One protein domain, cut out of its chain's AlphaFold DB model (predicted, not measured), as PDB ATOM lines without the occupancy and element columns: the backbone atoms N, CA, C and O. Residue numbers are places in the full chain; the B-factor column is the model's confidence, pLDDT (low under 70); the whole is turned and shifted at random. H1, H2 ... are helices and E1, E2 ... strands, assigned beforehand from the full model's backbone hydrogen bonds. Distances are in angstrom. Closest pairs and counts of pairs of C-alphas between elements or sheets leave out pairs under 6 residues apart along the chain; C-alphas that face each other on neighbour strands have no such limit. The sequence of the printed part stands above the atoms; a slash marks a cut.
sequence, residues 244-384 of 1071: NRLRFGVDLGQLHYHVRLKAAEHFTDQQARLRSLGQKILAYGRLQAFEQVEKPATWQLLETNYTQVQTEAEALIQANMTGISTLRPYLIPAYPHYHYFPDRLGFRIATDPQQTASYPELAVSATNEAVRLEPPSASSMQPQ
ATOM      1  N   ASN A 244     227.288 197.436 248.977       89.56
ATOM      2  CA  ASN A 244     227.564 198.716 249.604       89.56
ATOM      3  C   ASN A 244     227.462 198.615 251.136       89.56
ATOM      4  O   ASN A 244     226.437 198.222 251.709       89.56
ATOM      5  N   ARG A 245     228.524 199.055 251.819       90.25
ATOM      6  CA  ARG A 245     228.608 199.117 253.288       90.25
ATOM      7  C   ARG A 245     228.428 200.515 253.872       90.25
ATOM      8  O   ARG A 245     228.423 200.651 255.093       90.25
ATOM      9  N   LEU A 246     228.273 201.547 253.048       93.06
ATOM     10  CA  LEU A 246     227.966 202.884 253.549       93.06
ATOM     11  C   LEU A 246     226.517 202.895 254.053       93.06
ATOM     12  O   LEU A 246     225.621 202.363 253.399       93.06
ATOM     13  N   ARG A 247     226.301 203.464 255.239       92.50
ATOM     14  CA  ARG A 247     224.985 203.676 255.853       92.50
ATOM     15  C   ARG A 247     224.805 205.162 256.085       92.50
ATOM     16  O   ARG A 247     225.578 205.767 256.832       92.50
ATOM     17  N   PHE A 248     223.830 205.749 255.410       94.00
ATOM     18  CA  PHE A 248     223.545 207.177 255.497       94.00
ATOM     19  C   PHE A 248     222.691 207.480 256.729       94.00
ATOM     20  O   PHE A 248     222.012 206.601 257.256       94.00
ATOM     21  N   GLY A 249     222.753 208.720 257.216       91.94
ATOM     22  CA  GLY A 249     221.885 209.148 258.313       91.94
ATOM     23  C   GLY A 249     220.418 209.128 257.881       91.94
ATOM     24  O   GLY A 249     220.067 209.740 256.875       91.94
ATOM     25  N   VAL A 250     219.567 208.456 258.651       92.06
ATOM     26  CA  VAL A 250     218.111 208.390 258.478       92.06
ATOM     27  C   VAL A 250     217.454 209.127 259.644       92.06
ATOM     28  O   VAL A 250     217.708 208.813 260.805       92.06
ATOM     29  N   ASP A 251     216.632 210.128 259.330       91.75
ATOM     30  CA  ASP A 251     215.805 210.862 260.287       91.75
ATOM     31  C   ASP A 251     214.561 210.027 260.615       91.75
ATOM     32  O   ASP A 251     213.737 209.739 259.740       91.75
ATOM     33  N   LEU A 252     214.452 209.618 261.879       88.56
ATOM     34  CA  LEU A 252     213.351 208.805 262.400       88.56
ATOM     35  C   LEU A 252     212.303 209.641 263.155       88.56
ATOM     36  O   LEU A 252     211.311 209.095 263.635       88.56
ATOM     37  N   GLY A 253     212.499 210.960 263.260       88.81
ATOM     38  CA  GLY A 253     211.587 211.876 263.940       88.81
ATOM     39  C   GLY A 253     212.255 212.768 264.984       88.81
ATOM     40  O   GLY A 253     213.466 212.754 265.208       88.81
ATOM     41  N   GLN A 254     211.422 213.579 265.639       89.06
ATOM     42  CA  GLN A 254     211.842 214.532 266.666       89.06
ATOM     43  C   GLN A 254     211.333 214.071 268.031       89.06
ATOM     44  O   GLN A 254     210.123 214.012 268.255       89.06
ATOM     45  N   LEU A 255     212.246 213.797 268.958       86.44
ATOM     46  CA  LEU A 255     211.915 213.430 270.330       86.44
ATOM     47  C   LEU A 255     211.956 214.648 271.235       86.44
ATOM     48  O   LEU A 255     212.987 215.308 271.345       86.44
ATOM     49  N   HIS A 256     210.850 214.913 271.921       86.38
ATOM     50  CA  HIS A 256     210.755 215.912 272.971       86.38
ATOM     51  C   HIS A 256     210.840 215.226 274.333       86.38
ATOM     52  O   HIS A 256     209.870 214.637 274.803       86.38
ATOM     53  N   TYR A 257     212.017 215.287 274.953       79.44
ATOM     54  CA  TYR A 257     212.330 214.567 276.192       79.44
ATOM     55  C   TYR A 257     212.007 215.344 277.469       79.44
ATOM     56  O   TYR A 257     211.908 214.750 278.540       79.44
ATOM     57  N   HIS A 258     211.864 216.667 277.369       79.00
ATOM     58  CA  HIS A 258     211.523 217.514 278.504       79.00
ATOM     59  C   HIS A 258     210.484 218.543 278.077       79.00
ATOM     60  O   HIS A 258     210.798 219.545 277.426       79.00
ATOM     61  N   VAL A 259     209.240 218.309 278.479       82.25
ATOM     62  CA  VAL A 259     208.083 219.123 278.117       82.25
ATOM     63  C   VAL A 259     207.501 219.720 279.390       82.25
ATOM     64  O   VAL A 259     207.287 219.015 280.368       82.25
ATOM     65  N   ARG A 260     207.278 221.032 279.409       84.31
ATOM     66  CA  ARG A 260     206.622 221.707 280.531       84.31
ATOM     67  C   ARG A 260     205.734 222.839 280.054       84.31
ATOM     68  O   ARG A 260     206.120 223.585 279.154       84.31
ATOM     69  N   LEU A 261     204.582 222.999 280.681       82.31
ATOM     70  CA  LEU A 261     203.757 224.184 280.547       82.31
ATOM     71  C   LEU A 261     204.270 225.235 281.533       82.31
ATOM     72  O   LEU A 261     204.366 224.977 282.728       82.31
ATOM     73  N   LYS A 262     204.646 226.409 281.027       81.38
ATOM     74  CA  LYS A 262     204.906 227.581 281.865       81.38
ATOM     75  C   LYS A 262     203.615 228.387 281.965       81.38
ATOM     76  O   LYS A 262     203.089 228.768 280.915       81.38
ATOM     77  N   ALA A 263     203.141 228.640 283.183       75.31
ATOM     78  CA  ALA A 263     201.986 229.496 283.436       75.31
ATOM     79  C   ALA A 263     202.153 230.910 282.858       75.31
ATOM     80  O   ALA A 263     203.264 231.377 282.584       75.31
ATOM     81  N   ALA A 264     201.013 231.579 282.688       72.62
ATOM     82  CA  ALA A 264     200.900 232.940 282.176       72.62
ATOM     83  C   ALA A 264     201.759 233.953 282.950       72.62
ATOM     84  O   ALA A 264     202.346 234.834 282.335       72.62
ATOM     85  N   GLU A 265     201.890 233.785 284.267       70.50
ATOM     86  CA  GLU A 265     202.656 234.662 285.169       70.50
ATOM     87  C   GLU A 265     204.152 234.767 284.833       70.50
ATOM     88  O   GLU A 265     204.808 235.743 285.183       70.50
ATOM     89  N   HIS A 266     204.701 233.783 284.117       67.94
ATOM     90  CA  HIS A 266     206.095 233.796 283.681       67.94
ATOM     91  C   HIS A 266     206.339 234.640 282.422       67.94
ATOM     92  O   HIS A 266     207.477 234.692 281.947       67.94
ATOM     93  N   PHE A 267     205.295 235.244 281.848       68.06
ATOM     94  CA  PHE A 267     205.375 236.043 280.631       68.06
ATOM     95  C   PHE A 267     204.613 237.358 280.808       68.06
ATOM     96  O   PHE A 267     203.479 237.367 281.281       68.06
ATOM     97  N   THR A 268     205.192 238.468 280.351       63.03
ATOM     98  CA  THR A 268     204.540 239.793 280.403       63.03
ATOM     99  C   THR A 268     203.195 239.847 279.692       63.03
ATOM    100  O   THR A 268     202.322 240.621 280.068       63.03
ATOM    101  N   ASP A 269     202.994 238.997 278.687       60.62
ATOM    102  CA  ASP A 269     201.757 238.965 277.924       60.62
ATOM    103  C   ASP A 269     200.665 238.059 278.506       60.62
ATOM    104  O   ASP A 269     199.640 237.867 277.848       60.62
ATOM    105  N   GLN A 270     200.888 237.521 279.712       68.69
ATOM    106  CA  GLN A 270     199.948 236.699 280.480       68.69
ATOM    107  C   GLN A 270     199.399 235.497 279.693       68.69
ATOM    108  O   GLN A 270     198.250 235.091 279.853       68.69
ATOM    109  N   GLN A 271     200.226 234.897 278.833       71.19
ATOM    110  CA  GLN A 271     199.863 233.698 278.078       71.19
ATOM    111  C   GLN A 271     200.687 232.501 278.534       71.19
ATOM    112  O   GLN A 271     201.914 232.506 278.420       71.19
ATOM    113  N   ALA A 272     200.014 231.446 278.996       75.56
ATOM    114  CA  ALA A 272     200.660 230.173 279.287       75.56
ATOM    115  C   ALA A 272     201.216 229.546 277.999       75.56
ATOM    116  O   ALA A 272     200.614 229.637 276.924       75.56
ATOM    117  N   ARG A 273     202.394 228.919 278.083       75.94
ATOM    118  CA  ARG A 273     203.092 228.382 276.905       75.94
ATOM    119  C   ARG A 273     203.780 227.063 277.184       75.94
ATOM    120  O   ARG A 273     204.505 226.906 278.166       75.94
ATOM    121  N   LEU A 274     203.641 226.150 276.228       80.56
ATOM    122  CA  LEU A 274     204.372 224.895 276.200       80.56
ATOM    123  C   LEU A 274     205.846 225.149 275.849       80.56
ATOM    124  O   LEU A 274     206.163 225.740 274.815       80.56
ATOM    125  N   ARG A 275     206.759 224.694 276.706       78.69
ATOM    126  CA  ARG A 275     208.195 224.611 276.437       78.69
ATOM    127  C   ARG A 275     208.567 223.152 276.252       78.69
ATOM    128  O   ARG A 275     208.471 222.377 277.199       78.69
ATOM    129  N   SER A 276     209.082 222.806 275.082       81.81
ATOM    130  CA  SER A 276     209.634 221.483 274.822       81.81
ATOM    131  C   SER A 276     211.118 221.580 274.462       81.81
ATOM    132  O   SER A 276     211.524 222.367 273.608       81.81
ATOM    133  N   LEU A 277     211.946 220.795 275.147       79.81
ATOM    134  CA  LEU A 277     213.306 220.488 274.714       79.81
ATOM    135  C   LEU A 277     213.247 219.189 273.929       79.81
ATOM    136  O   LEU A 277     212.608 218.229 274.365       79.81
ATOM    137  N   GLY A 278     213.878 219.172 272.763       81.06
ATOM    138  CA  GLY A 278     213.885 217.988 271.929       81.06
ATOM    139  C   GLY A 278     215.071 217.927 270.989       81.06
ATOM    140  O   GLY A 278     215.730 218.935 270.735       81.06
ATOM    141  N   GLN A 279     215.309 216.733 270.466       80.31
ATOM    142  CA  GLN A 279     216.377 216.427 269.525       80.31
ATOM    143  C   GLN A 279     215.855 215.561 268.379       80.31
ATOM    144  O   GLN A 279     214.900 214.801 268.550       80.31
ATOM    145  N   LYS A 280     216.483 215.689 267.209       86.56
ATOM    146  CA  LYS A 280     216.264 214.756 266.101       86.56
ATOM    147  C   LYS A 280     216.890 213.417 266.447       86.56
ATOM    148  O   LYS A 280     218.005 213.394 266.965       86.56
ATOM    149  N   ILE A 281     216.197 212.330 266.133       86.38
ATOM    150  CA  ILE A 281     216.755 210.989 266.250       86.38
ATOM    151  C   ILE A 281     217.270 210.571 264.880       86.38
ATOM    152  O   ILE A 281     216.497 210.427 263.932       86.38
ATOM    153  N   LEU A 282     218.584 210.375 264.802       87.88
ATOM    154  CA  LEU A 282     219.251 209.855 263.619       87.88
ATOM    155  C   LEU A 282     219.689 208.416 263.871       87.88
ATOM    156  O   LEU A 282     220.230 208.105 264.931       87.88
ATOM    157  N   ALA A 283     219.490 207.565 262.873       88.69
ATOM    158  CA  ALA A 283     220.033 206.216 262.837       88.69
ATOM    159  C   ALA A 283     220.804 205.999 261.532       88.69
ATOM    160  O   ALA A 283     220.566 206.685 260.540       88.69
ATOM    161  N   TYR A 284     221.734 205.049 261.525       89.12
ATOM    162  CA  TYR A 284     222.560 204.740 260.359       89.12
ATOM    163  C   TYR A 284     222.280 203.313 259.915       89.12
ATOM    164  O   TYR A 284     222.796 202.354 260.482       89.12
ATOM    165  N   GLY A 285     221.449 203.185 258.891       88.19
ATOM    166  CA  GLY A 285     220.989 201.913 258.350       88.19
ATOM    167  C   GLY A 285     220.531 202.093 256.910       88.19
ATOM    168  O   GLY A 285     220.522 203.212 256.403       88.19
ATOM    169  N   ARG A 286     220.154 200.991 256.256       88.56
ATOM    170  CA  ARG A 286     219.475 201.066 254.958       88.56
ATOM    171  C   ARG A 286     218.077 201.638 255.159       88.56
ATOM    172  O   ARG A 286     217.381 201.184 256.068       88.56
ATOM    173  N   LEU A 287     217.652 202.579 254.321       88.94
ATOM    174  CA  LEU A 287     216.349 203.235 254.469       88.94
ATOM    175  C   LEU A 287     215.190 202.224 254.540       88.94
ATOM    176  O   LEU A 287     214.401 202.264 255.483       88.94
ATOM    177  N   GLN A 288     215.155 201.268 253.606       84.56
ATOM    178  CA  GLN A 288     214.095 200.261 253.490       84.56
ATOM    179  C   GLN A 288     214.010 199.310 254.696       84.56
ATOM    180  O   GLN A 288     212.970 198.706 254.942       84.56
ATOM    181  N   ALA A 289     215.086 199.180 255.479       84.12
ATOM    182  CA  ALA A 289     215.082 198.321 256.660       84.12
ATOM    183  C   ALA A 289     214.252 198.928 257.808       84.12
ATOM    184  O   ALA A 289     213.626 198.189 258.561       84.12
ATOM    185  N   PHE A 290     214.163 200.260 257.914       84.56
ATOM    186  CA  PHE A 290     213.354 200.919 258.951       84.56
ATOM    187  C   PHE A 290     211.843 200.838 258.698       84.56
ATOM    188  O   PHE A 290     211.061 201.076 259.620       84.56
ATOM    189  N   GLU A 291     211.432 200.517 257.466       75.38
ATOM    190  CA  GLU A 291     210.029 200.262 257.125       75.38
ATOM    191  C   GLU A 291     209.596 198.829 257.469       75.38
ATOM    192  O   GLU A 291     208.425 198.604 257.763       75.38
ATOM    193  N   GLN A 292     210.533 197.873 257.451       71.19
ATOM    194  CA  GLN A 292     210.272 196.449 257.695       71.19
ATOM    195  C   GLN A 292     210.346 196.066 259.178       71.19
ATOM    196  O   GLN A 292     209.707 195.107 259.600       71.19
ATOM    197  N   VAL A 293     211.140 196.793 259.967       76.88
ATOM    198  CA  VAL A 293     211.363 196.488 261.385       76.88
ATOM    199  C   VAL A 293     210.247 197.076 262.245       76.88
ATOM    200  O   VAL A 293     209.956 198.274 262.175       76.88
ATOM    201  N   GLU A 294     209.650 196.241 263.100       79.31
ATOM    202  CA  GLU A 294     208.668 196.700 264.078       79.31
ATOM    203  C   GLU A 294     209.288 197.708 265.049       79.31
ATOM    204  O   GLU A 294     210.381 197.520 265.591       79.31
ATOM    205  N   LYS A 295     208.564 198.803 265.287       84.75
ATOM    206  CA  LYS A 295     208.991 199.811 266.255       84.75
ATOM    207  C   LYS A 295     208.962 199.213 267.664       84.75
ATOM    208  O   LYS A 295     207.920 198.664 268.035       84.75
ATOM    209  N   PRO A 296     210.013 199.406 268.481       85.19
ATOM    210  CA  PRO A 296     210.004 198.986 269.880       85.19
ATOM    211  C   PRO A 296     208.810 199.573 270.651       85.19
ATOM    212  O   PRO A 296     208.362 200.684 270.360       85.19
ATOM    213  N   ALA A 297     208.331 198.875 271.685       84.31
ATOM    214  CA  ALA A 297     207.184 199.319 272.487       84.31
ATOM    215  C   ALA A 297     207.361 200.740 273.065       84.31
ATOM    216  O   ALA A 297     206.417 201.529 273.107       84.31
ATOM    217  N   THR A 298     208.593 201.109 273.436       82.12
ATOM    218  CA  THR A 298     208.942 202.456 273.918       82.12
ATOM    219  C   THR A 298     208.705 203.541 272.867       82.12
ATOM    220  O   THR A 298     208.196 204.613 273.192       82.12
ATOM    221  N   TRP A 299     209.006 203.266 271.596       86.25
ATOM    222  CA  TRP A 299     208.743 204.180 270.484       86.25
ATOM    223  C   TRP A 299     207.243 204.374 270.265       86.25
ATOM    224  O   TRP A 299     206.779 205.508 270.150       86.25
ATOM    225  N   GLN A 300     206.477 203.281 270.264       86.19
ATOM    226  CA  GLN A 300     205.023 203.327 270.087       86.19
ATOM    227  C   GLN A 300     204.335 204.118 271.216       86.19
ATOM    228  O   GLN A 300     203.432 204.924 270.962       86.19
ATOM    229  N   LEU A 301     204.806 203.950 272.457       85.12
ATOM    230  CA  LEU A 301     204.352 204.727 273.610       85.12
ATOM    231  C   LEU A 301     204.621 206.229 273.419       85.12
ATOM    232  O   LEU A 301     203.714 207.046 273.579       85.12
ATOM    233  N   LEU A 302     205.841 206.607 273.024       86.06
ATOM    234  CA  LEU A 302     206.215 208.008 272.805       86.06
ATOM    235  C   LEU A 302     205.438 208.663 271.650       86.06
ATOM    236  O   LEU A 302     205.102 209.845 271.741       86.06
ATOM    237  N   GLU A 303     205.125 207.924 270.582       87.94
ATOM    238  CA  GLU A 303     204.265 208.410 269.490       87.94
ATOM    239  C   GLU A 303     202.819 208.623 269.956       87.94
ATOM    240  O   GLU A 303     202.172 209.598 269.568       87.94
ATOM    241  N   THR A 304     202.317 207.752 270.834       86.06
ATOM    242  CA  THR A 304     200.976 207.884 271.421       86.06
ATOM    243  C   THR A 304     200.890 209.107 272.337       86.06
ATOM    244  O   THR A 304     199.923 209.875 272.261       86.06
ATOM    245  N   ASN A 305     201.940 209.355 273.130       87.50
ATOM    246  CA  ASN A 305     202.029 210.517 274.014       87.50
ATOM    247  C   ASN A 305     201.895 211.848 273.257       87.50
ATOM    248  O   ASN A 305     201.372 212.802 273.823       87.50
ATOM    249  N   TYR A 306     202.299 211.935 271.983       86.62
ATOM    250  CA  TYR A 306     202.229 213.185 271.211       86.62
ATOM    251  C   TYR A 306     200.814 213.780 271.168       86.62
ATOM    252  O   TYR A 306     200.641 214.982 271.361       86.62
ATOM    253  N   THR A 307     199.796 212.940 270.961       82.75
ATOM    254  CA  THR A 307     198.396 213.403 270.898       82.75
ATOM    255  C   THR A 307     197.841 213.678 272.299       82.75
ATOM    256  O   THR A 307     197.097 214.638 272.507       82.75
ATOM    257  N   GLN A 308     198.233 212.860 273.281       84.50
ATOM    258  CA  GLN A 308     197.790 213.000 274.671       84.50
ATOM    259  C   GLN A 308     198.309 214.297 275.301       84.50
ATOM    260  O   GLN A 308     197.528 215.044 275.878       84.50
ATOM    261  N   VAL A 309     199.592 214.615 275.104       83.81
ATOM    262  CA  VAL A 309     200.240 215.821 275.640       83.81
ATOM    263  C   VAL A 309     199.618 217.098 275.081       83.81
ATOM    264  O   VAL A 309     199.511 218.085 275.803       83.81
ATOM    265  N   GLN A 310     199.181 217.104 273.816       80.62
ATOM    266  CA  GLN A 310     198.460 218.253 273.253       80.62
ATOM    267  C   GLN A 310     197.138 218.493 273.984       80.62
ATOM    268  O   GLN A 310     196.863 219.617 274.392       80.62
ATOM    269  N   THR A 311     196.372 217.426 274.212       84.44
ATOM    270  CA  THR A 311     195.079 217.494 274.911       84.44
ATOM    271  C   THR A 311     195.261 217.895 276.379       84.44
ATOM    272  O   THR A 311     194.540 218.748 276.887       84.44
ATOM    273  N   GLU A 312     196.262 217.323 277.055       84.50
ATOM    274  CA  GLU A 312     196.617 217.644 278.442       84.50
ATOM    275  C   GLU A 312     197.057 219.107 278.582       84.50
ATOM    276  O   GLU A 312     196.581 219.819 279.465       84.50
ATOM    277  N   ALA A 313     197.904 219.598 277.671       81.50
ATOM    278  CA  ALA A 313     198.328 220.994 277.663       81.50
ATOM    279  C   ALA A 313     197.150 221.953 277.431       81.50
ATOM    280  O   ALA A 313     197.062 222.971 278.111       81.50
ATOM    281  N   GLU A 314     196.241 221.640 276.503       83.31
ATOM    282  CA  GLU A 314     195.038 222.446 276.256       83.31
ATOM    283  C   GLU A 314     194.120 222.495 277.484       83.31
ATOM    284  O   GLU A 314     193.676 223.581 277.861       83.31
ATOM    285  N   ALA A 315     193.895 221.359 278.150       83.94
ATOM    286  CA  ALA A 315     193.097 221.290 279.373       83.94
ATOM    287  C   ALA A 315     193.718 222.110 280.516       83.94
ATOM    288  O   ALA A 315     193.023 222.876 281.181       83.94
ATOM    289  N   LEU A 316     195.039 222.018 280.708       81.50
ATOM    290  CA  LEU A 316     195.756 222.798 281.722       81.50
ATOM    291  C   LEU A 316     195.729 224.306 281.436       81.50
ATOM    292  O   LEU A 316     195.615 225.104 282.367       81.50
ATOM    293  N   ILE A 317     195.810 224.703 280.161       79.31
ATOM    294  CA  ILE A 317     195.673 226.106 279.748       79.31
ATOM    295  C   ILE A 317     194.254 226.610 280.038       79.31
ATOM    296  O   ILE A 317     194.102 227.708 280.564       79.31
ATOM    297  N   GLN A 318     193.221 225.818 279.736       79.75
ATOM    298  CA  GLN A 318     191.828 226.176 280.032       79.75
ATOM    299  C   GLN A 318     191.555 226.281 281.538       79.75
ATOM    300  O   GLN A 318     190.764 227.122 281.957       79.75
ATOM    301  N   ALA A 319     192.235 225.470 282.348       77.19
ATOM    302  CA  ALA A 319     192.120 225.483 283.802       77.19
ATOM    303  C   ALA A 319     192.843 226.663 284.488       77.19
ATOM    304  O   ALA A 319     192.810 226.742 285.712       77.19
ATOM    305  N   ASN A 320     193.496 227.570 283.738       72.69
ATOM    306  CA  ASN A 320     194.240 228.727 284.267       72.69
ATOM    307  C   ASN A 320     195.187 228.369 285.433       72.69
ATOM    308  O   ASN A 320     195.281 229.094 286.423       72.69
ATOM    309  N   MET A 321     195.886 227.235 285.330       68.75
ATOM    310  CA  MET A 321     196.785 226.778 286.392       68.75
ATOM    311  C   MET A 321     197.923 227.777 286.665       68.75
ATOM    312  O   MET A 321     198.527 228.327 285.739       68.75
ATOM    313  N   THR A 322     198.250 227.957 287.946       64.81
ATOM    314  CA  THR A 322     199.415 228.711 288.440       64.81
ATOM    315  C   THR A 322     200.619 227.774 288.597       64.81
ATOM    316  O   THR A 322     200.466 226.670 289.121       64.81
ATOM    317  N   GLY A 323     201.817 228.188 288.169       72.88
ATOM    318  CA  GLY A 323     203.048 227.391 288.251       72.88
ATOM    319  C   GLY A 323     203.468 226.623 286.983       72.88
ATOM    320  O   GLY A 323     202.939 226.793 285.883       72.88
ATOM    321  N   ILE A 324     204.508 225.789 287.120       76.56
ATOM    322  CA  ILE A 324     205.085 224.997 286.020       76.56
ATOM    323  C   ILE A 324     204.575 223.556 286.101       76.56
ATOM    324  O   ILE A 324     204.893 222.850 287.054       76.56
ATOM    325  N   SER A 325     203.872 223.088 285.067       79.50
ATOM    326  CA  SER A 325     203.418 221.692 284.964       79.50
ATOM    327  C   SER A 325     204.331 220.905 284.027       79.50
ATOM    328  O   SER A 325     204.445 221.236 282.845       79.50
ATOM    329  N   THR A 326     204.997 219.867 284.531       81.88
ATOM    330  CA  THR A 326     205.794 218.951 283.699       81.88
ATOM    331  C   THR A 326     204.871 217.969 282.988       81.88
ATOM    332  O   THR A 326     203.992 217.382 283.610       81.88
ATOM    333  N   LEU A 327     205.077 217.798 281.686       83.31
ATOM    334  CA  LEU A 327     204.303 216.901 280.834       83.31
ATOM    335  C   LEU A 327     205.174 215.750 280.343       83.31
ATOM    336  O   LEU A 327     206.407 215.827 280.326       83.31
ATOM    337  N   ARG A 328     204.507 214.687 279.894       83.56
ATOM    338  CA  ARG A 328     205.168 213.476 279.408       83.56
ATOM    339  C   ARG A 328     206.030 213.763 278.170       83.56
ATOM    340  O   ARG A 328     205.667 214.598 277.334       83.56
ATOM    341  N   PRO A 329     207.150 213.046 278.008       84.50
ATOM    342  CA  PRO A 329     207.920 213.079 276.777       84.50
ATOM    343  C   PRO A 329     207.139 212.446 275.623       84.50
ATOM    344  O   PRO A 329     206.341 211.526 275.822       84.50
ATOM    345  N   TYR A 330     207.396 212.913 274.406       86.94
ATOM    346  CA  TYR A 330     206.733 212.396 273.211       86.94
ATOM    347  C   TYR A 330     207.631 212.452 271.976       86.94
ATOM    348  O   TYR A 330     208.519 213.300 271.861       86.94
ATOM    349  N   LEU A 331     207.356 211.569 271.019       87.00
ATOM    350  CA  LEU A 331     207.996 211.533 269.709       87.00
ATOM    351  C   LEU A 331     207.019 212.060 268.657       87.00
ATOM    352  O   LEU A 331     205.888 211.590 268.567       87.00
ATOM    353  N   ILE A 332     207.452 213.021 267.841       89.06
ATOM    354  CA  ILE A 332     206.692 213.420 266.655       89.06
ATOM    355  C   ILE A 332     206.951 212.376 265.565       89.06
ATOM    356  O   ILE A 332     208.093 212.281 265.102       89.06
ATOM    357  N   PRO A 333     205.924 211.626 265.118       79.38
ATOM    358  CA  PRO A 333     206.114 210.585 264.121       79.38
ATOM    359  C   PRO A 333     206.543 211.199 262.783       79.38
ATOM    360  O   PRO A 333     205.881 212.093 262.241       79.38
ATOM    361  N   ALA A 334     207.637 210.687 262.228       83.94
ATOM    362  CA  ALA A 334     208.107 210.991 260.883       83.94
ATOM    363  C   ALA A 334     208.215 209.699 260.065       83.94
ATOM    364  O   ALA A 334     208.390 208.614 260.614       83.94
ATOM    365  N   TYR A 335     208.092 209.812 258.741       83.38
ATOM    366  CA  TYR A 335     208.512 208.716 257.873       83.38
ATOM    367  C   TYR A 335     210.038 208.689 257.839       83.38
ATOM    368  O   TYR A 335     210.621 209.775 257.734       83.38
ATOM    369  N   PRO A 336     210.673 207.507 257.890       88.12
ATOM    370  CA  PRO A 336     212.106 207.397 257.666       88.12
ATOM    371  C   PRO A 336     212.493 208.103 256.362       88.12
ATOM    372  O   PRO A 336     211.874 207.897 255.319       88.12
ATOM    373  N   HIS A 337     213.476 208.996 256.424       89.44
ATOM    374  CA  HIS A 337     214.024 209.677 255.250       89.44
ATOM    375  C   HIS A 337     215.477 210.066 255.501       89.44
ATOM    376  O   HIS A 337     215.884 210.254 256.644       89.44
ATOM    377  N   TYR A 338     216.274 210.207 254.442       92.31
ATOM    378  CA  TYR A 338     217.672 210.604 254.603       92.31
ATOM    379  C   TYR A 338     217.801 211.982 255.245       92.31
ATOM    380  O   TYR A 338     217.134 212.942 254.853       92.31
ATOM    381  N   HIS A 339     218.735 212.075 256.181       92.19
ATOM    382  CA  HIS A 339     219.154 213.303 256.819       92.19
ATOM    383  C   HIS A 339     220.464 213.793 256.208       92.19
ATOM    384  O   HIS A 339     221.513 213.161 256.345       92.19
ATOM    385  N   TYR A 340     220.422 214.955 255.566       91.50
ATOM    386  CA  TYR A 340     221.609 215.632 255.061       91.50
ATOM    387  C   TYR A 340     221.414 217.147 255.092       91.50
ATOM    388  O   TYR A 340     220.291 217.657 255.093       91.50
ATOM    389  N   PHE A 341     222.528 217.864 255.163       88.56
ATOM    390  CA  PHE A 341     222.570 219.317 255.124       88.56
ATOM    391  C   PHE A 341     222.771 219.792 253.680       88.56
ATOM    392  O   PHE A 341     223.231 219.019 252.841       88.56
ATOM    393  N   PRO A 342     222.480 221.066 253.366       84.44
ATOM    394  CA  PRO A 342     222.702 221.599 252.022       84.44
ATOM    395  C   PRO A 342     224.154 221.496 251.527       84.44
ATOM    396  O   PRO A 342     224.382 221.459 250.321       84.44
ATOM    397  N   ASP A 343     225.129 221.490 252.441       86.56
ATOM    398  CA  ASP A 343     226.566 221.502 252.155       86.56
ATOM    399  C   ASP A 343     227.269 220.161 252.410       86.56
ATOM    400  O   ASP A 343     228.368 219.938 251.895       86.56
ATOM    401  N   ARG A 344     226.668 219.269 253.207       91.81
ATOM    402  CA  ARG A 344     227.299 218.017 253.635       91.81
ATOM    403  C   ARG A 344     226.297 216.939 254.018       91.81
ATOM    404  O   ARG A 344     225.203 217.221 254.499       91.81
ATOM    405  N   LEU A 345     226.732 215.691 253.937       94.75
ATOM    406  CA  LEU A 345     225.986 214.533 254.409       94.75
ATOM    407  C   LEU A 345     226.889 213.606 255.226       94.75
ATOM    408  O   LEU A 345     228.104 213.560 255.020       94.75
ATOM    409  N   GLY A 346     226.286 212.928 256.199       94.12
ATOM    410  CA  GLY A 346     226.987 212.074 257.149       94.12
ATOM    411  C   GLY A 346     226.688 210.603 256.897       94.12
ATOM    412  O   GLY A 346     225.542 210.244 256.621       94.12
ATOM    413  N   PHE A 347     227.701 209.753 257.032       94.75
ATOM    414  CA  PHE A 347     227.541 208.307 256.895       94.75
ATOM    415  C   PHE A 347     228.453 207.531 257.852       94.75
ATOM    416  O   PHE A 347     229.403 208.075 258.425       94.75
ATOM    417  N   ARG A 348     228.145 206.246 258.027       92.31
ATOM    418  CA  ARG A 348     228.952 205.260 258.758       92.31
ATOM    419  C   ARG A 348     229.274 204.076 257.861       92.31
ATOM    420  O   ARG A 348     228.557 203.819 256.895       92.31
ATOM    421  N   ILE A 349     230.334 203.351 258.193       92.12
ATOM    422  CA  ILE A 349     230.661 202.079 257.549       92.12
ATOM    423  C   ILE A 349     230.068 200.951 258.393       92.12
ATOM    424  O   ILE A 349     230.338 200.862 259.589       92.12
ATOM    425  N   ALA A 350     229.242 200.105 257.779       87.19
ATOM    426  CA  ALA A 350     228.672 198.936 258.440       87.19
ATOM    427  C   ALA A 350     229.772 197.927 258.804       87.19
ATOM    428  O   ALA A 350     230.569 197.528 257.947       87.19
ATOM    429  N   THR A 351     229.793 197.498 260.067       75.81
ATOM    430  CA  THR A 351     230.704 196.457 260.566       75.81
ATOM    431  C   THR A 351     230.321 195.075 260.045       75.81
ATOM    432  O   THR A 351     231.203 194.311 259.657       75.81
ATOM    433  N   ASP A 352     229.019 194.790 259.949       70.50
ATOM    434  CA  ASP A 352     228.470 193.551 259.392       70.50
ATOM    435  C   ASP A 352     227.562 193.867 258.176       70.50
ATOM    436  O   ASP A 352     226.655 194.699 258.285       70.50
ATOM    437  N   PRO A 353     227.792 193.245 256.996       62.50
ATOM    438  CA  PRO A 353     226.917 193.360 255.825       62.50
ATOM    439  C   PRO A 353     225.441 193.046 256.084       62.50
ATOM    440  O   PRO A 353     224.584 193.642 255.427       62.50
ATOM    441  N   GLN A 354     225.162 192.112 256.998       58.34
ATOM    442  CA  GLN A 354     223.820 191.627 257.326       58.34
ATOM    443  C   GLN A 354     223.189 192.356 258.513       58.34
ATOM    444  O   GLN A 354     222.039 192.070 258.842       58.34
ATOM    445  N   GLN A 355     223.895 193.311 259.131       60.72
ATOM    446  CA  GLN A 355     223.370 194.065 260.264       60.72
ATOM    447  C   GLN A 355     222.038 194.720 259.884       60.72
ATOM    448  O   GLN A 355     221.982 195.635 259.051       60.72
ATOM    449  N   THR A 356     220.963 194.231 260.494       60.97
ATOM    450  CA  THR A 356     219.628 194.793 260.347       60.97
ATOM    451  C   THR A 356     219.610 196.168 261.002       60.97
ATOM    452  O   THR A 356     220.163 196.376 262.084       60.97
ATOM    453  N   ALA A 357     219.028 197.148 260.311       68.19
ATOM    454  CA  ALA A 357     218.853 198.467 260.896       68.19
ATOM    455  C   ALA A 357     217.925 198.341 262.110       68.19
ATOM    456  O   ALA A 357     216.837 197.786 261.991       68.19
ATOM    457  N   SER A 358     218.344 198.847 263.266       71.31
ATOM    458  CA  SER A 358     217.516 198.878 264.467       71.31
ATOM    459  C   SER A 358     217.177 200.316 264.839       71.31
ATOM    460  O   SER A 358     217.957 201.250 264.626       71.31
ATOM    461  N   TYR A 359     215.979 200.499 265.389       79.38
ATOM    462  CA  TYR A 359     215.624 201.750 266.043       79.38
ATOM    463  C   TYR A 359     216.539 201.938 267.262       79.38
ATOM    464  O   TYR A 359     216.727 200.980 268.017       79.38
ATOM    465  N   PRO A 360     217.113 203.135 267.477       79.31
ATOM    466  CA  PRO A 360     217.968 203.359 268.631       79.31
ATOM    467  C   PRO A 360     217.152 203.225 269.921       79.31
ATOM    468  O   PRO A 360     215.972 203.600 269.972       79.31
ATOM    469  N   GLU A 361     217.780 202.687 270.963       76.31
ATOM    470  CA  GLU A 361     217.147 202.555 272.272       76.31
ATOM    471  C   GLU A 361     216.871 203.933 272.879       76.31
ATOM    472  O   GLU A 361     217.744 204.797 272.967       76.31
ATOM    473  N   LEU A 362     215.624 204.135 273.302       75.25
ATOM    474  CA  LEU A 362     215.182 205.332 274.008       75.25
ATOM    475  C   LEU A 362     214.838 204.916 275.439       75.25
ATOM    476  O   LEU A 362     213.761 204.371 275.684       75.25
ATOM    477  N   ALA A 363     215.761 205.135 276.376       64.31
ATOM    478  CA  ALA A 363     215.539 204.833 277.786       64.31
ATOM    479  C   ALA A 363     214.541 205.836 278.392       64.31
ATOM    480  O   ALA A 363     214.882 206.984 278.679       64.31
ATOM    481  N   VAL A 364     213.288 205.414 278.574       59.44
ATOM    482  CA  VAL A 364     212.247 206.202 279.251       59.44
ATOM    483  C   VAL A 364     212.227 205.797 280.727       59.44
ATOM    484  O   VAL A 364     211.934 204.646 281.039       59.44
ATOM    485  N   SER A 365     212.544 206.721 281.643       51.28
ATOM    486  CA  SER A 365     212.294 206.499 283.076       51.28
ATOM    487  C   SER A 365     210.783 206.448 283.313       51.28
ATOM    488  O   SER A 365     210.052 207.282 282.783       51.28
ATOM    489  N   ALA A 366     210.310 205.478 284.097       42.75
ATOM    490  CA  ALA A 366     208.889 205.281 284.399       42.75
ATOM    491  C   ALA A 366     208.277 206.400 285.268       42.75
ATOM    492  O   ALA A 366     207.060 206.471 285.429       42.75
ATOM    493  N   THR A 367     209.102 207.283 285.829       43.28
ATOM    494  CA  THR A 367     208.667 208.446 286.603       43.28
ATOM    495  C   THR A 367     208.526 209.666 285.692       43.28
ATOM    496  O   THR A 367     209.257 209.802 284.716       43.28
ATOM    497  N   ASN A 368     207.596 210.575 286.002       47.50
ATOM    498  CA  ASN A 368     207.304 211.829 285.279       47.50
ATOM    499  C   ASN A 368     208.487 212.834 285.190       47.50
ATOM    500  O   ASN A 368     208.285 214.031 284.986       47.50
ATOM    501  N   GLU A 369     209.729 212.377 285.325       50.34
ATOM    502  CA  GLU A 369     210.945 213.173 285.317       50.34
ATOM    503  C   GLU A 369     211.874 212.686 284.201       50.34
ATOM    504  O   GLU A 369     212.460 211.614 284.285       50.34
ATOM    505  N   ALA A 370     211.976 213.513 283.153       51.56
ATOM    506  CA  ALA A 370     213.002 213.541 282.105       51.56
ATOM    507  C   ALA A 370     213.448 212.191 281.494       51.56
ATOM    508  O   ALA A 370     214.144 211.387 282.110       51.56
ATOM    509  N   VAL A 371     213.209 212.008 280.188       53.59
ATOM    510  CA  VAL A 371     213.909 210.957 279.421       53.59
ATOM    511  C   VAL A 371     215.405 211.265 279.466       53.59
ATOM    512  O   VAL A 371     215.842 212.295 278.945       53.59
ATOM    513  N   ARG A 372     216.202 210.379 280.074       48.12
ATOM    514  CA  ARG A 372     217.658 210.399 279.911       48.12
ATOM    515  C   ARG A 372     217.969 209.811 278.546       48.12
ATOM    516  O   ARG A 372     218.111 208.604 278.393       48.12
ATOM    517  N   LEU A 373     218.044 210.678 277.547       52.12
ATOM    518  CA  LEU A 373     218.638 210.292 276.281       52.12
ATOM    519  C   LEU A 373     220.148 210.239 276.436       52.12
ATOM    520  O   LEU A 373     220.740 211.091 277.106       52.12
ATOM    521  N   GLU A 374     220.764 209.283 275.747       49.72
ATOM    522  CA  GLU A 374     222.137 209.481 275.324       49.72
ATOM    523  C   GLU A 374     222.216 210.864 274.651       49.72
ATOM    524  O   GLU A 374     221.380 211.188 273.791       49.72
ATOM    525  N   PRO A 375     223.146 211.735 275.075       50.00
ATOM    526  CA  PRO A 375     223.272 213.042 274.458       50.00
ATOM    527  C   PRO A 375     223.525 212.856 272.952       50.00
ATOM    528  O   PRO A 375     224.102 211.847 272.555       50.00
ATOM    529  N   PRO A 376     223.187 213.825 272.085       45.25
ATOM    530  CA  PRO A 376     223.512 213.767 270.651       45.25
ATOM    531  C   PRO A 376     225.010 213.564 270.355       45.25
ATOM    532  O   PRO A 376     225.406 213.294 269.223       45.25
ATOM    533  N   SER A 377     225.859 213.757 271.369       44.28
ATOM    534  CA  SER A 377     227.286 213.451 271.369       44.28
ATOM    535  C   SER A 377     227.620 211.969 271.553       44.28
ATOM    536  O   SER A 377     228.792 211.608 271.491       44.28
ATOM    537  N   ALA A 378     226.639 211.110 271.810       57.16
ATOM    538  CA  ALA A 378     226.849 209.679 271.895       57.16
ATOM    539  C   ALA A 378     227.201 209.113 270.521       57.16
ATOM    540  O   ALA A 378     226.649 209.510 269.490       57.16
ATOM    541  N   SER A 379     228.149 208.175 270.510       62.16
ATOM    542  CA  SER A 379     228.767 207.690 269.274       62.16
ATOM    543  C   SER A 379     227.758 207.070 268.302       62.16
ATOM    544  O   SER A 379     228.030 207.031 267.109       62.16
ATOM    545  N   SER A 380     226.607 206.594 268.787       69.06
ATOM    546  CA  SER A 380     225.563 205.905 268.020       69.06
ATOM    547  C   SER A 380     224.811 206.825 267.041       69.06
ATOM    548  O   SER A 380     224.513 206.405 265.923       69.06
ATOM    549  N   MET A 381     224.560 208.085 267.420       75.88
ATOM    550  CA  MET A 381     223.792 209.061 266.624       75.88
ATOM    551  C   MET A 381     224.665 209.984 265.760       75.88
ATOM    552  O   MET A 381     224.140 210.777 264.976       75.88
ATOM    553  N   GLN A 382     225.992 209.889 265.876       82.50
ATOM    554  CA  GLN A 382     226.930 210.652 265.054       82.50
ATOM    555  C   GLN A 382     227.398 209.864 263.825       82.50
ATOM    556  O   GLN A 382     227.524 208.635 263.881       82.50
ATOM    557  N   PRO A 383     227.710 210.537 262.705       91.31
ATOM    558  CA  PRO A 383     228.325 209.861 261.577       91.31
ATOM    559  C   PRO A 383     229.785 209.524 261.892       91.31
ATOM    560  O   PRO A 383     230.383 210.063 262.815       91.31
ATOM    561  N   GLN A 384     230.380 208.649 261.091       91.94
ATOM    562  CA  GLN A 384     231.819 208.383 261.133       91.94
ATOM    563  C   GLN A 384     232.567 209.358 260.215       91.94
ATOM    564  O   GLN A 384     233.653 209.829 260.548       91.94
TER     565      GLN A 384
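AT A GLANCE: This is residues 244 to 384 of the 1071 residues of an uncharacterized protein of Thiothrix sp (UniProt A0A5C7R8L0). A long, twisted hairpin of E1 and E2 makes the longest axis, with E3, E4 and E5 paired along E1 and helix H2 packed on the sheet, mostly at E4. A tail with no named element, residues 350 to 384, folds back on itself. The printed part has 141 residues, with elements in the order E1 E2 H1 H2 E3 E4 E5; the branched sheet is antiparallel and the class is mixed. The whole is loose, with a radius of gyration of the C-alphas of 17.9 A, and spans 57 by 34 by 22 A.

HOW THE PARTS SIT: Start at E1, residues 246 to 262, with four antiparallel neighbours. On one side find E2, residues 273 to 284, with N 260 and O 275 within hydrogen-bond range at 2.8 A, and E5, residues 345 to 349, with N 247 and O 348 at 2.8 A. On the other side find E3, residues 324 to 327, with N 261 and O 325 at 2.8 A, and E4, residues 330 to 338, with N 256 and O 330 at 2.8 A. E4 bends by 67 degrees at residue 335. H1, residues 289 to 292, only grazes the sheet. H2, residues 297 to 318, is on it; its closest C-alphas to E4 are Leu 302 and Tyr 330, 4.4 A. In H2, 14 of 18 O i to N i+4 pairs are within range; H1 is too short for one.

IN THESE COORDINATES: Find C-alpha 246 at (227.966, 202.884, 253.549); E1 runs 44.1 A from there. E2 measures 34.8 A and H2 31.8 A. E5 ends at C-alpha 349, (230.661, 202.079, 257.549).

THE WHOLE: The C-alphas farthest apart, Thr 268 and Pro 353, are 57.1 A apart. The printed part has no cut and no long link. Confidence is under 70 at residues 266 to 270, 321 to 322, 353 to 357 and 363 to 380.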